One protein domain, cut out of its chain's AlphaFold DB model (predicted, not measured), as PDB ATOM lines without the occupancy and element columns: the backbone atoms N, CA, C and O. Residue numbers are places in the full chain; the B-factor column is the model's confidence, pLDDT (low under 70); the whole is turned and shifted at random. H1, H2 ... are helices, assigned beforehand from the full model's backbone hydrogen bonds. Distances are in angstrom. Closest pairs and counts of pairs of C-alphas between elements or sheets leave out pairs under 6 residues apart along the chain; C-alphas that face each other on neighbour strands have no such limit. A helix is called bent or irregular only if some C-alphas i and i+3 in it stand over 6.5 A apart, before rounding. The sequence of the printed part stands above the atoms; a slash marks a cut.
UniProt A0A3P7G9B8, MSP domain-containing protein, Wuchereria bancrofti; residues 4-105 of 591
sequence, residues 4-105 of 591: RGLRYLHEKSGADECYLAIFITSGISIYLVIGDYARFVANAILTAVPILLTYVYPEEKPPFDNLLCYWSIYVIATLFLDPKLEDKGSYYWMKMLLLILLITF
ATOM      1  N   ARG A   4       4.938  48.175  11.862       72.31
ATOM      2  CA  ARG A   4       3.990  47.521  10.940       72.31
ATOM      3  C   ARG A   4       2.733  46.999  11.643       72.31
ATOM      4  O   ARG A   4       1.632  47.172  11.128       72.31
ATOM      5  N   GLY A   5       2.884  46.391  12.823       73.87
ATOM      6  CA  GLY A   5       1.748  45.893  13.606       73.87
ATOM      7  C   GLY A   5       0.878  47.025  14.158       73.87
ATOM      8  O   GLY A   5      -0.344  46.904  14.195       73.87
ATOM      9  N   LEU A   6       1.510  48.146  14.519       77.84
ATOM     10  CA  LEU A   6       0.825  49.358  14.960       77.84
ATOM     11  C   LEU A   6       0.036  50.007  13.809       77.84
ATOM     12  O   LEU A   6      -1.144  50.299  13.978       77.84
ATOM     13  N   ARG A   7       0.641  50.118  12.618       79.11
ATOM     14  CA  ARG A   7      -0.004  50.617  11.387       79.11
ATOM     15  C   ARG A   7      -1.238  49.827  10.975       79.11
ATOM     16  O   ARG A   7      -2.263  50.431  10.693       79.11
ATOM     17  N   TYR A   8      -1.168  48.497  10.985       81.17
ATOM     18  CA  TYR A   8      -2.318  47.642  10.659       81.17
ATOM     19  C   TYR A   8      -3.491  47.837  11.637       81.17
ATOM     20  O   TYR A   8      -4.658  47.823  11.243       81.17
ATOM     21  N   LEU A   9      -3.198  48.055  12.922       79.08
ATOM     22  CA  LEU A   9      -4.222  48.358  13.920       79.08
ATOM     23  C   LEU A   9      -4.752  49.797  13.795       79.08
ATOM     24  O   LEU A   9      -5.956  49.992  13.942       79.08
ATOM     25  N   HIS A  10      -3.909  50.783  13.474       84.25
ATOM     26  CA  HIS A  10      -4.328  52.145  13.117       84.25
ATOM     27  C   HIS A  10      -5.278  52.122  11.906       84.25
ATOM     28  O   HIS A  10      -6.391  52.634  11.985       84.25
ATOM     29  N   GLU A  11      -4.899  51.438  10.822       85.99
ATOM     30  CA  GLU A  11      -5.708  51.266   9.606       85.99
ATOM     31  C   GLU A  11      -7.082  50.633   9.893       85.99
ATOM     32  O   GLU A  11      -8.090  51.083   9.352       85.99
ATOM     33  N   LYS A  12      -7.153  49.635  10.788       86.29
ATOM     34  CA  LYS A  12      -8.421  48.976  11.151       86.29
ATOM     35  C   LYS A  12      -9.250  49.663  12.237       86.29
ATOM     36  O   LYS A  12     -10.423  49.325  12.371       86.29
ATOM     37  N   SER A  13      -8.680  50.579  13.019       85.27
ATOM     38  CA  SER A  13      -9.388  51.255  14.124       85.27
ATOM     39  C   SER A  13      -9.660  52.739  13.882       85.27
ATOM     40  O   SER A  13     -10.526  53.305  14.546       85.27
ATOM     41  N   GLY A  14      -8.921  53.381  12.974       83.09
ATOM     42  CA  GLY A  14      -8.901  54.836  12.818       83.09
ATOM     43  C   GLY A  14      -8.277  55.587  14.003       83.09
ATOM     44  O   GLY A  14      -8.366  56.812  14.050       83.09
ATOM     45  N   ALA A  15      -7.679  54.882  14.972       81.89
ATOM     46  CA  ALA A  15      -7.047  55.476  16.144       81.89
ATOM     47  C   ALA A  15      -5.553  55.739  15.900       81.89
ATOM     48  O   ALA A  15      -4.849  54.884  15.365       81.89
ATOM     49  N   ASP A  16      -5.084  56.907  16.343       87.23
ATOM     50  CA  ASP A  16      -3.698  57.373  16.218       87.23
ATOM     51  C   ASP A  16      -2.653  56.345  16.703       87.23
ATOM     52  O   ASP A  16      -2.827  55.705  17.746       87.23
ATOM     53  N   GLU A  17      -1.542  56.225  15.962       83.84
ATOM     54  CA  GLU A  17      -0.467  55.263  16.248       83.84
ATOM     55  C   GLU A  17       0.114  55.465  17.659       83.84
ATOM     56  O   GLU A  17       0.297  54.493  18.397       83.84
ATOM     57  N   CYS A  18       0.361  56.712  18.080       82.81
ATOM     58  CA  CYS A  18       0.936  57.006  19.394       82.81
ATOM     59  C   CYS A  18      -0.050  56.689  20.526       82.81
ATOM     60  O   CYS A  18       0.334  56.044  21.505       82.81
ATOM     61  N   TYR A  19      -1.321  57.084  20.394       85.34
ATOM     62  CA  TYR A  19      -2.357  56.755  21.379       85.34
ATOM     63  C   TYR A  19      -2.524  55.239  21.540       85.34
ATOM     64  O   TYR A  19      -2.542  54.724  22.660       85.34
ATOM     65  N   LEU A  20      -2.585  54.511  20.423       85.16
ATOM     66  CA  LEU A  20      -2.703  53.058  20.414       85.16
ATOM     67  C   LEU A  20      -1.479  52.378  21.052       85.16
ATOM     68  O   LEU A  20      -1.634  51.453  21.854       85.16
ATOM     69  N   ALA A  21      -0.266  52.853  20.755       84.02
ATOM     70  CA  ALA A  21       0.962  52.341  21.360       84.02
ATOM     71  C   ALA A  21       0.981  52.559  22.881       84.02
ATOM     72  O   ALA A  21       1.317  51.633  23.625       84.02
ATOM     73  N   ILE A  22       0.575  53.742  23.353       85.77
ATOM     74  CA  ILE A  22       0.454  54.062  24.784       85.77
ATOM     75  C   ILE A  22      -0.600  53.168  25.448       85.77
ATOM     76  O   ILE A  22      -0.329  52.583  26.494       85.77
ATOM     77  N   PHE A  23      -1.774  52.995  24.835       87.25
ATOM     78  CA  PHE A  23      -2.839  52.142  25.370       87.25
ATOM     79  C   PHE A  23      -2.385  50.682  25.535       87.25
ATOM     80  O   PHE A  23      -2.536  50.100  26.609       87.25
ATOM     81  N   ILE A  24      -1.758  50.106  24.504       86.08
ATOM     82  CA  ILE A  24      -1.287  48.713  24.517       86.08
ATOM     83  C   ILE A  24      -0.128  48.524  25.507       86.08
ATOM     84  O   ILE A  24      -0.136  47.575  26.291       86.08
ATOM     85  N   THR A  25       0.864  49.421  25.514       85.23
ATOM     86  CA  THR A  25       2.009  49.324  26.443       85.23
ATOM     87  C   THR A  25       1.610  49.575  27.897       85.23
ATOM     88  O   THR A  25       2.151  48.914  28.786       85.23
ATOM     89  N   SER A  26       0.627  50.445  28.149       87.41
ATOM     90  CA  SER A  26       0.019  50.648  29.469       87.41
ATOM     91  C   SER A  26      -0.745  49.404  29.932       87.41
ATOM     92  O   SER A  26      -0.477  48.895  31.019       87.41
ATOM     93  N   GLY A  27      -1.613  48.834  29.085       88.00
ATOM     94  CA  GLY A  27      -2.363  47.613  29.403       88.00
ATOM     95  C   GLY A  27      -1.458  46.421  29.730       88.00
ATOM     96  O   GLY A  27      -1.652  45.759  30.749       88.00
ATOM     97  N   ILE A  28      -0.412  46.197  28.924       87.07
ATOM     98  CA  ILE A  28       0.615  45.179  29.203       87.07
ATOM     99  C   ILE A  28       1.366  45.508  30.502       87.07
ATOM    100  O   ILE A  28       1.592  44.614  31.312       87.07
ATOM    101  N   SER A  29       1.724  46.775  30.740       87.72
ATOM    102  CA  SER A  29       2.446  47.177  31.955       87.72
ATOM    103  C   SER A  29       1.646  46.919  33.231       87.72
ATOM    104  O   SER A  29       2.193  46.383  34.188       87.72
ATOM    105  N   ILE A  30       0.353  47.252  33.233       87.69
ATOM    106  CA  ILE A  30      -0.556  47.002  34.361       87.69
ATOM    107  C   ILE A  30      -0.707  45.492  34.589       87.69
ATOM    108  O   ILE A  30      -0.604  45.026  35.725       87.69
ATOM    109  N   TYR A  31      -0.879  44.710  33.516       87.51
ATOM    110  CA  TYR A  31      -0.978  43.254  33.618       87.51
ATOM    111  C   TYR A  31       0.299  42.618  34.189       87.51
ATOM    112  O   TYR A  31       0.210  41.750  35.047       87.51
ATOM    113  N   LEU A  32       1.487  43.082  33.788       86.83
ATOM    114  CA  LEU A  32       2.771  42.572  34.293       86.83
ATOM    115  C   LEU A  32       3.108  42.971  35.741       86.83
ATOM    116  O   LEU A  32       4.159  42.559  36.227       86.83
ATOM    117  N   VAL A  33       2.263  43.766  36.409       86.09
ATOM    118  CA  VAL A  33       2.415  44.154  37.825       86.09
ATOM    119  C   VAL A  33       1.348  43.517  38.726       86.09
ATOM    120  O   VAL A  33       1.594  43.336  39.917       86.09
ATOM    121  N   ILE A  34       0.166  43.198  38.180       85.21
ATOM    122  CA  ILE A  34      -1.022  42.778  38.951       85.21
ATOM    123  C   ILE A  34      -1.546  41.388  38.538       85.21
ATOM    124  O   ILE A  34      -2.203  40.728  39.335       85.21
ATOM    125  N   GLY A  35      -1.296  40.939  37.304       82.49
ATOM    126  CA  GLY A  35      -1.885  39.718  36.750       82.49
ATOM    127  C   GLY A  35      -1.166  38.438  37.177       82.49
ATOM    128  O   GLY A  35       0.055  38.337  37.062       82.49
ATOM    129  N   ASP A  36      -1.941  37.422  37.564       79.67
ATOM    130  CA  ASP A  36      -1.450  36.136  38.090       79.67
ATOM    131  C   ASP A  36      -0.511  35.387  37.121       79.67
ATOM    132  O   ASP A  36       0.334  34.600  37.540       79.67
ATOM    133  N   TYR A  37      -0.614  35.663  35.815       80.84
ATOM    134  CA  TYR A  37       0.203  35.054  34.758       80.84
ATOM    135  C   TYR A  37       1.288  36.002  34.202       80.84
ATOM    136  O   TYR A  37       1.667  35.913  33.030       80.84
ATOM    137  N   ALA A  38       1.819  36.921  35.019       83.07
ATOM    138  CA  ALA A  38       2.875  37.854  34.607       83.07
ATOM    139  C   ALA A  38       4.134  37.151  34.037       83.07
ATOM    140  O   ALA A  38       4.654  37.598  33.012       83.07
ATOM    141  N   ARG A  39       4.569  36.015  34.621       81.18
ATOM    142  CA  ARG A  39       5.671  35.158  34.110       81.18
ATOM    143  C   ARG A  39       5.436  34.729  32.663       81.18
ATOM    144  O   ARG A  39       6.304  34.909  31.807       81.18
ATOM    145  N   PHE A  40       4.240  34.205  32.391       80.63
ATOM    146  CA  PHE A  40       3.810  33.738  31.073       80.63
ATOM    147  C   PHE A  40       3.826  34.885  30.055       80.63
ATOM    148  O   PHE A  40       4.487  34.782  29.025       80.63
ATOM    149  N   VAL A  41       3.162  36.007  30.357       84.56
ATOM    150  CA  VAL A  41       3.035  37.132  29.411       84.56
ATOM    151  C   VAL A  41       4.381  37.813  29.146       84.56
ATOM    152  O   VAL A  41       4.681  38.134  27.993       84.56
ATOM    153  N   ALA A  42       5.231  37.985  30.163       85.62
ATOM    154  CA  ALA A  42       6.565  38.550  29.973       85.62
ATOM    155  C   ALA A  42       7.441  37.646  29.098       85.62
ATOM    156  O   ALA A  42       7.980  38.111  28.094       85.62
ATOM    157  N   ASN A  43       7.553  36.354  29.422       83.98
ATOM    158  CA  ASN A  43       8.420  35.438  28.678       83.98
ATOM    159  C   ASN A  43       7.869  35.130  27.265       83.98
ATOM    160  O   ASN A  43       8.657  34.951  26.333       83.98
ATOM    161  N   ALA A  44       6.547  35.195  27.053       83.93
ATOM    162  CA  ALA A  44       5.931  35.178  25.721       83.93
ATOM    163  C   ALA A  44       6.406  36.355  24.852       83.93
ATOM    164  O   ALA A  44       6.908  36.159  23.746       83.93
ATOM    165  N   ILE A  45       6.287  37.589  25.358       85.32
ATOM    166  CA  ILE A  45       6.670  38.804  24.621       85.32
ATOM    167  C   ILE A  45       8.189  38.844  24.395       85.32
ATOM    168  O   ILE A  45       8.645  39.137  23.287       85.32
ATOM    169  N   LEU A  46       8.971  38.510  25.425       85.98
ATOM    170  CA  LEU A  46      10.435  38.566  25.413       85.98
ATOM    171  C   LEU A  46      11.101  37.461  24.583       85.98
ATOM    172  O   LEU A  46      12.267  37.610  24.223       85.98
ATOM    173  N   THR A  47      10.388  36.392  24.228       84.22
ATOM    174  CA  THR A  47      10.837  35.460  23.183       84.22
ATOM    175  C   THR A  47      10.327  35.897  21.812       84.22
ATOM    176  O   THR A  47      11.125  36.095  20.893       84.22
ATOM    177  N   ALA A  48       9.015  36.110  21.665       83.72
ATOM    178  CA  ALA A  48       8.383  36.347  20.370       83.72
ATOM    179  C   ALA A  48       8.887  37.612  19.654       83.72
ATOM    180  O   ALA A  48       9.101  37.570  18.443       83.72
ATOM    181  N   VAL A  49       9.114  38.725  20.364       83.97
ATOM    182  CA  VAL A  49       9.549  39.989  19.739       83.97
ATOM    183  C   VAL A  49      10.945  39.872  19.095       83.97
ATOM    184  O   VAL A  49      11.047  40.159  17.900       83.97
ATOM    185  N   PRO A  50      12.004  39.396  19.785       82.63
ATOM    186  CA  PRO A  50      13.297  39.122  19.150       82.63
ATOM    187  C   PRO A  50      13.224  38.137  17.981       82.63
ATOM    188  O   PRO A  50      13.869  38.369  16.961       82.63
ATOM    189  N   ILE A  51      12.447  37.054  18.101       82.03
ATOM    190  CA  ILE A  51      12.271  36.057  17.029       82.03
ATOM    191  C   ILE A  51      11.679  36.737  15.781       82.03
ATOM    192  O   ILE A  51      12.209  36.590  14.678       82.03
ATOM    193  N   LEU A  52      10.630  37.543  15.960       81.43
ATOM    194  CA  LEU A  52       9.944  38.262  14.886       81.43
ATOM    195  C   LEU A  52      10.863  39.291  14.200       81.43
ATOM    196  O   LEU A  52      10.947  39.314  12.972       81.43
ATOM    197  N   LEU A  53      11.618  40.078  14.975       80.48
ATOM    198  CA  LEU A  53      12.612  41.030  14.453       80.48
ATOM    199  C   LEU A  53      13.804  40.338  13.764       80.48
ATOM    200  O   LEU A  53      14.381  40.885  12.832       80.48
ATOM    201  N   THR A  54      14.182  39.129  14.190       78.62
ATOM    202  CA  THR A  54      15.348  38.419  13.629       78.62
ATOM    203  C   THR A  54      15.029  37.673  12.332       78.62
ATOM    204  O   THR A  54      15.907  37.560  11.475       78.62
ATOM    205  N   TYR A  55      13.805  37.147  12.180       78.06
ATOM    206  CA  TYR A  55      13.459  36.229  11.082       78.06
ATOM    207  C   TYR A  55      12.313  36.688  10.170       78.06
ATOM    208  O   TYR A  55      12.237  36.200   9.045       78.06
ATOM    209  N   VAL A  56      11.435  37.596  10.616       78.55
ATOM    210  CA  VAL A  56      10.269  38.064   9.836       78.55
ATOM    211  C   VAL A  56      10.429  39.519   9.387       78.55
ATOM    212  O   VAL A  56      10.033  39.861   8.275       78.55
ATOM    213  N   TYR A  57      11.068  40.364  10.202       77.54
ATOM    214  CA  TYR A  57      11.362  41.763   9.871       77.54
ATOM    215  C   TYR A  57      12.876  42.056   9.901       77.54
ATOM    216  O   TYR A  57      13.313  42.855  10.726       77.54
ATOM    217  N   PRO A  58      13.689  41.450   9.008       75.05
ATOM    218  CA  PRO A  58      15.146  41.626   9.007       75.05
ATOM    219  C   PRO A  58      15.589  43.090   8.833       75.05
ATOM    220  O   PRO A  58      16.631  43.467   9.359       75.05
ATOM    221  N   GLU A  59      14.775  43.922   8.177       73.71
ATOM    222  CA  GLU A  59      14.993  45.373   8.030       73.71
ATOM    223  C   GLU A  59      14.847  46.157   9.354       73.71
ATOM    224  O   GLU A  59      15.338  47.273   9.476       73.71
ATOM    225  N   GLU A  60      14.151  45.591  10.348       74.81
ATOM    226  CA  GLU A  60      13.940  46.170  11.688       74.81
ATOM    227  C   GLU A  60      14.835  45.485  12.746       74.81
ATOM    228  O   GLU A  60      14.635  45.643  13.952       74.81
ATOM    229  N   LYS A  61      15.821  44.688  12.310       76.53
ATOM    230  CA  LYS A  61      16.673  43.888  13.192       76.53
ATOM    231  C   LYS A  61      17.687  44.765  13.959       76.53
ATOM    232  O   LYS A  61      18.442  45.505  13.328       76.53
ATOM    233  N   PRO A  62      17.807  44.621  15.296       77.73
ATOM    234  CA  PRO A  62      18.847  45.293  16.080       77.73
ATOM    235  C   PRO A  62      20.285  44.909  15.672       77.73
ATOM    236  O   PRO A  62      20.498  43.825  15.109       77.73
ATOM    237  N   PRO A  63      21.292  45.735  16.028       81.41
ATOM    238  CA  PRO A  63      22.705  45.382  15.901       81.41
ATOM    239  C   PRO A  63      23.029  44.016  16.519       81.41
ATOM    240  O   PRO A  63      22.439  43.613  17.525       81.41
ATOM    241  N   PHE A  64      23.983  43.306  15.910       77.17
ATOM    242  CA  PHE A  64      24.341  41.932  16.276       77.17
ATOM    243  C   PHE A  64      24.698  41.802  17.763       77.17
ATOM    244  O   PHE A  64      24.167  40.930  18.449       77.17
ATOM    245  N   ASP A  65      25.532  42.709  18.265       79.19
ATOM    246  CA  ASP A  65      26.046  42.679  19.636       79.19
ATOM    247  C   ASP A  65      24.943  42.954  20.663       79.19
ATOM    248  O   ASP A  65      24.866  42.280  21.690       79.19
ATOM    249  N   ASN A  66      24.010  43.860  20.348       80.95
ATOM    250  CA  ASN A  66      22.835  44.130  21.179       80.95
ATOM    251  C   ASN A  66      21.924  42.906  21.260       80.95
ATOM    252  O   ASN A  66      21.408  42.596  22.330       80.95
ATOM    253  N   LEU A  67      21.737  42.193  20.146       81.82
ATOM    254  CA  LEU A  67      20.915  40.985  20.098       81.82
ATOM    255  C   LEU A  67      21.585  39.815  20.841       81.82
ATOM    256  O   LEU A  67      20.908  39.072  21.550       81.82
ATOM    257  N   LEU A  68      22.911  39.671  20.751       81.65
ATOM    258  CA  LEU A  68      23.669  38.683  21.525       81.65
ATOM    259  C   LEU A  68      23.649  39.002  23.030       81.65
ATOM    260  O   LEU A  68      23.436  38.109  23.853       81.65
ATOM    261  N   CYS A  69      23.804  40.277  23.392       83.55
ATOM    262  CA  CYS A  69      23.684  40.767  24.764       83.55
ATOM    263  C   CYS A  69      22.257  40.561  25.304       83.55
ATOM    264  O   CYS A  69      22.089  40.045  26.407       83.55
ATOM    265  N   TYR A  70      21.228  40.838  24.491       87.55
ATOM    266  CA  TYR A  70      19.822  40.576  24.812       87.55
ATOM    267  C   TYR A  70      19.598  39.112  25.163       87.55
ATOM    268  O   TYR A  70      19.071  38.811  26.231       87.55
ATOM    269  N   TRP A  71      20.016  38.191  24.289       84.72
ATOM    270  CA  TRP A  71      19.830  36.762  24.527       84.72
ATOM    271  C   TRP A  71      20.615  36.289  25.754       84.72
ATOM    272  O   TRP A  71      20.092  35.495  26.532       84.72
ATOM    273  N   SER A  72      21.811  36.833  25.986       83.51
ATOM    274  CA  SER A  72      22.612  36.541  27.181       83.51
ATOM    275  C   SER A  72      21.908  36.991  28.469       83.51
ATOM    276  O   SER A  72      21.758  36.197  29.395       83.51
ATOM    277  N   ILE A  73      21.406  38.231  28.519       85.73
ATOM    278  CA  ILE A  73      20.674  38.774  29.676       85.73
ATOM    279  C   ILE A  73      19.331  38.053  29.859       85.73
ATOM    280  O   ILE A  73      18.973  37.725  30.988       85.73
ATOM    281  N   TYR A  74      18.610  37.744  28.777       85.89
ATOM    282  CA  TYR A  74      17.356  36.988  28.830       85.89
ATOM    283  C   TYR A  74      17.564  35.581  29.404       85.89
ATOM    284  O   TYR A  74      16.794  35.161  30.269       85.89
ATOM    285  N   VAL A  75      18.609  34.866  28.973       82.44
ATOM    286  CA  VAL A  75      18.954  33.538  29.503       82.44
ATOM    287  C   VAL A  75      19.365  33.634  30.973       82.44
ATOM    288  O   VAL A  75      18.819  32.904  31.796       82.44
ATOM    289  N   ILE A  76      20.241  34.574  31.346       83.99
ATOM    290  CA  ILE A  76      20.651  34.771  32.747       83.99
ATOM    291  C   ILE A  76      19.442  35.096  33.640       83.99
ATOM    292  O   ILE A  76      19.302  34.514  34.714       83.99
ATOM    293  N   ALA A  77      18.541  35.976  33.194       84.19
ATOM    294  CA  ALA A  77      17.348  36.326  33.954       84.19
ATOM    295  C   ALA A  77      16.388  35.135  34.100       84.19
ATOM    296  O   ALA A  77      15.987  34.796  35.209       84.19
ATOM    297  N   THR A  78      16.082  34.450  32.999       81.90
ATOM    298  CA  THR A  78      15.109  33.343  32.978       81.90
ATOM    299  C   THR A  78      15.612  32.089  33.708       81.90
ATOM    300  O   THR A  78      14.800  31.305  34.187       81.90
ATOM    301  N   LEU A  79      16.932  31.903  33.836       77.44
ATOM    302  CA  LEU A  79      17.520  30.807  34.616       77.44
ATOM    303  C   LEU A  79      17.722  31.158  36.099       77.44
ATOM    304  O   LEU A  79      17.361  30.366  36.962       77.44
ATOM    305  N   PHE A  80      18.305  32.321  36.414       81.07
ATOM    306  CA  PHE A  80      18.791  32.617  37.772       81.07
ATOM    307  C   PHE A  80      17.951  33.626  38.561       81.07
ATOM    308  O   PHE A  80      18.082  33.670  39.788       81.07
ATOM    309  N   LEU A  81      17.149  34.458  37.888       81.71
ATOM    310  CA  LEU A  81      16.387  35.544  38.511       81.71
ATOM    311  C   LEU A  81      14.889  35.232  38.591       81.71
ATOM    312  O   LEU A  81      14.322  35.464  39.656       81.71
ATOM    313  N   ASP A  82      14.276  34.647  37.550       80.86
ATOM    314  CA  ASP A  82      12.852  34.260  37.567       80.86
ATOM    315  C   ASP A  82      12.511  33.410  38.818       80.86
ATOM    316  O   ASP A  82      11.709  33.884  39.626       80.86
ATOM    317  N   PRO A  83      13.193  32.277  39.124       75.15
ATOM    318  CA  PRO A  83      12.839  31.427  40.274       75.15
ATOM    319  C   PRO A  83      13.154  32.030  41.657       75.15
ATOM    320  O   PRO A  83      12.923  31.390  42.676       75.15
ATOM    321  N   LYS A  84      13.744  33.233  41.716       80.07
ATOM    322  CA  LYS A  84      14.138  33.918  42.966       80.07
ATOM    323  C   LYS A  84      13.436  35.257  43.177       80.07
ATOM    324  O   LYS A  84      13.635  35.892  44.215       80.07
ATOM    325  N   LEU A  85      12.691  35.733  42.179       81.12
ATOM    326  CA  LEU A  85      12.047  37.047  42.176       81.12
ATOM    327  C   LEU A  85      10.580  36.998  41.730       81.12
ATOM    328  O   LEU A  85       9.934  38.041  41.738       81.12
ATOM    329  N   GLU A  86      10.048  35.817  41.409       75.69
ATOM    330  CA  GLU A  86       8.641  35.587  41.060       75.69
ATOM    331  C   GLU A  86       7.648  36.132  42.106       75.69
ATOM    332  O   GLU A  86       6.691  36.801  41.728       75.69
ATOM    333  N   ASP A  87       7.945  35.997  43.406       75.25
ATOM    334  CA  ASP A  87       7.157  36.573  44.516       75.25
ATOM    335  C   ASP A  87       6.996  38.110  44.457       75.25
ATOM    336  O   ASP A  87       6.195  38.699  45.188       75.25
ATOM    337  N   LYS A  88       7.795  38.806  43.638       80.92
ATOM    338  CA  LYS A  88       7.778  40.267  43.516       80.92
ATOM    339  C   LYS A  88       7.010  40.648  42.259       80.92
ATOM    340  O   LYS A  88       7.596  40.704  41.184       80.92
ATOM    341  N   GLY A  89       5.737  41.016  42.401       75.46
ATOM    342  CA  GLY A  89       4.853  41.340  41.267       75.46
ATOM    343  C   GLY A  89       5.412  42.341  40.241       75.46
ATOM    344  O   GLY A  89       5.108  42.234  39.062       75.46
ATOM    345  N   SER A  90       6.299  43.268  40.625       84.49
ATOM    346  CA  SER A  90       6.954  44.198  39.685       84.49
ATOM    347  C   SER A  90       8.177  43.636  38.938       84.49
ATOM    348  O   SER A  90       8.687  44.300  38.033       84.49
ATOM    349  N   TYR A  91       8.671  42.438  39.274       87.82
ATOM    350  CA  TYR A  91       9.872  41.849  38.669       87.82
ATOM    351  C   TYR A  91       9.716  41.649  37.159       87.82
ATOM    352  O   TYR A  91      10.587  42.073  36.399       87.82
ATOM    353  N   TYR A  92       8.600  41.075  36.704       84.86
ATOM    354  CA  TYR A  92       8.377  40.822  35.279       84.86
ATOM    355  C   TYR A  92       8.225  42.111  34.464       84.86
ATOM    356  O   TYR A  92       8.707  42.174  33.332       84.86
ATOM    357  N   TRP A  93       7.670  43.175  35.055       86.83
ATOM    358  CA  TRP A  93       7.682  44.511  34.455       86.83
ATOM    359  C   TRP A  93       9.110  45.068  34.309       86.83
ATOM    360  O   TRP A  93       9.489  45.508  33.225       86.83
ATOM    361  N   MET A  94       9.938  44.970  35.357       86.05
ATOM    362  CA  MET A  94      11.344  45.406  35.322       86.05
ATOM    363  C   MET A  94      12.191  44.587  34.331       86.05
ATOM    364  O   MET A  94      12.983  45.163  33.582       86.05
ATOM    365  N   LYS A  95      12.002  43.259  34.282       87.18
ATOM    366  CA  LYS A  95      12.634  42.343  33.315       87.18
ATOM    367  C   LYS A  95      12.280  42.745  31.881       87.18
ATOM    368  O   LYS A  95      13.163  42.834  31.030       87.18
ATOM    369  N   MET A  96      10.997  43.020  31.631       87.03
ATOM    370  CA  MET A  96      10.488  43.421  30.320       87.03
ATOM    371  C   MET A  96      11.033  44.790  29.887       87.03
ATOM    372  O   MET A  96      11.548  44.911  28.775       87.03
ATOM    373  N   LEU A  97      11.026  45.781  30.783       86.60
ATOM    374  CA  LEU A  97      11.580  47.114  30.532       86.60
ATOM    375  C   LEU A  97      13.078  47.063  30.185       86.60
ATOM    376  O   LEU A  97      13.484  47.606  29.158       86.60
ATOM    377  N   LEU A  98      13.890  46.382  31.002       86.36
ATOM    378  CA  LEU A  98      15.342  46.264  30.804       86.36
ATOM    379  C   LEU A  98      15.691  45.667  29.432       86.36
ATOM    380  O   LEU A  98      16.565  46.172  28.727       86.36
ATOM    381  N   LEU A  99      14.991  44.601  29.047       85.80
ATOM    382  CA  LEU A  99      15.249  43.879  27.804       85.80
ATOM    383  C   LEU A  99      14.728  44.627  26.564       85.80
ATOM    384  O   LEU A  99      15.414  44.644  25.540       85.80
ATOM    385  N   ILE A 100      13.582  45.317  26.640       83.45
ATOM    386  CA  ILE A 100      13.105  46.167  25.532       83.45
ATOM    387  C   ILE A 100      14.008  47.391  25.328       83.45
ATOM    388  O   ILE A 100      14.255  47.765  24.178       83.45
ATOM    389  N   LEU A 101      14.547  47.995  26.392       83.06
ATOM    390  CA  LEU A 101      15.500  49.106  26.268       83.06
ATOM    391  C   LEU A 101      16.741  48.701  25.458       83.06
ATOM    392  O   LEU A 101      17.165  49.462  24.592       83.06
ATOM    393  N   LEU A 102      17.256  47.485  25.664       80.77
ATOM    394  CA  LEU A 102      18.426  46.957  24.951       80.77
ATOM    395  C   LEU A 102      18.178  46.693  23.448       80.77
ATOM    396  O   LEU A 102      19.106  46.750  22.644       80.77
ATOM    397  N   ILE A 103      16.927  46.419  23.061       78.45
ATOM    398  CA  ILE A 103      16.500  46.334  21.651       78.45
ATOM    399  C   ILE A 103      16.334  47.733  21.045       78.45
ATOM    400  O   ILE A 103      16.688  47.950  19.889       78.45
ATOM    401  N   THR A 104      15.768  48.661  21.818       73.14
ATOM    402  CA  THR A 104      15.268  49.954  21.325       73.14
ATOM    403  C   THR A 104      16.366  51.012  21.218       73.14
ATOM    404  O   THR A 104      16.333  51.837  20.309       73.14
ATOM    405  N   PHE A 105      17.351  50.989  22.119       65.77
ATOM    406  CA  PHE A 105      18.461  51.938  22.144       65.77
ATOM    407  C   PHE A 105      19.779  51.247  21.773       65.77
ATOM    408  O   PHE A 105      20.398  50.612  22.631       65.77
TER     409      PHE A 105
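Overview. This is residues 4 to 105 of the 591 residues of the protein "MSP domain-containing protein" of Wuchereria bancrofti (UniProt A0A3P7G9B8). The longest helix, H4, packs with H5 and H3 as three nearly aligned helices whose centres make a triangle. H2 spreads away from this group as a V, meeting H3 and H5 near its last residues, and the short H1 is folded across its other end, away from the other three helices. The printed part has 102 residues with five named helices, H1 to H5 in chain order, and no named strand; the class is all helix. It is compact, with a radius of gyration of the C-alphas of 14.6 A and spans of 43 by 34 by 19 A.

Along the chain. H4, residues 64 to 85, is 29.1 A long, with a kink of 41 degrees near residue 79; it is only just irregular, C-alphas 80 and 83 being 6.6 A apart. H5, residues 91 to 104, is 19.9 A long and ends at C-alpha 104 (15.268, 49.954, 21.325). H3, residues 38 to 55, is 25.8 A and H2, residues 17 to 34, is 25.9 A. H1, residues 4 to 13, begins at C-alpha 4 (3.990, 47.521, 10.940).

Arrangement. H2, H3, H4 and H5 are an up and down bundle, each running against the one before. H4 and H5 form a helical hairpin at a shallow tilt of 3 degrees; their closest C-alphas, Leu 85 and Tyr 91, are 6.3 A apart. H3, with residues 38 to 46 alone, touches H5, the same way at 14 degrees, closest at the C-alphas of Ala 42 and Tyr 92, 6.0 A. H3 and H4 are close but not clearly touching. H2 and H3 touch only at the corner, with C-alphas of Leu 32 and Ala 38 at 4.7 A. H1 and H2 touch, about perpendicular at 76 degrees, closest at the C-alphas of His 10 and Glu 17, 5.9 A. Every O i to N i+4 pair is within hydrogen-bond range in H1, H2 and H5, against 13 of 14 in H3 and 15 of 18 in H4.

Size, cuts and confidence. The C-alphas farthest apart, Gly 14 and Phe 80, are 43.4 A apart. The printed part has no cut and no long link. Its mean pLDDT is 82.3; residue 105 alone is under 70.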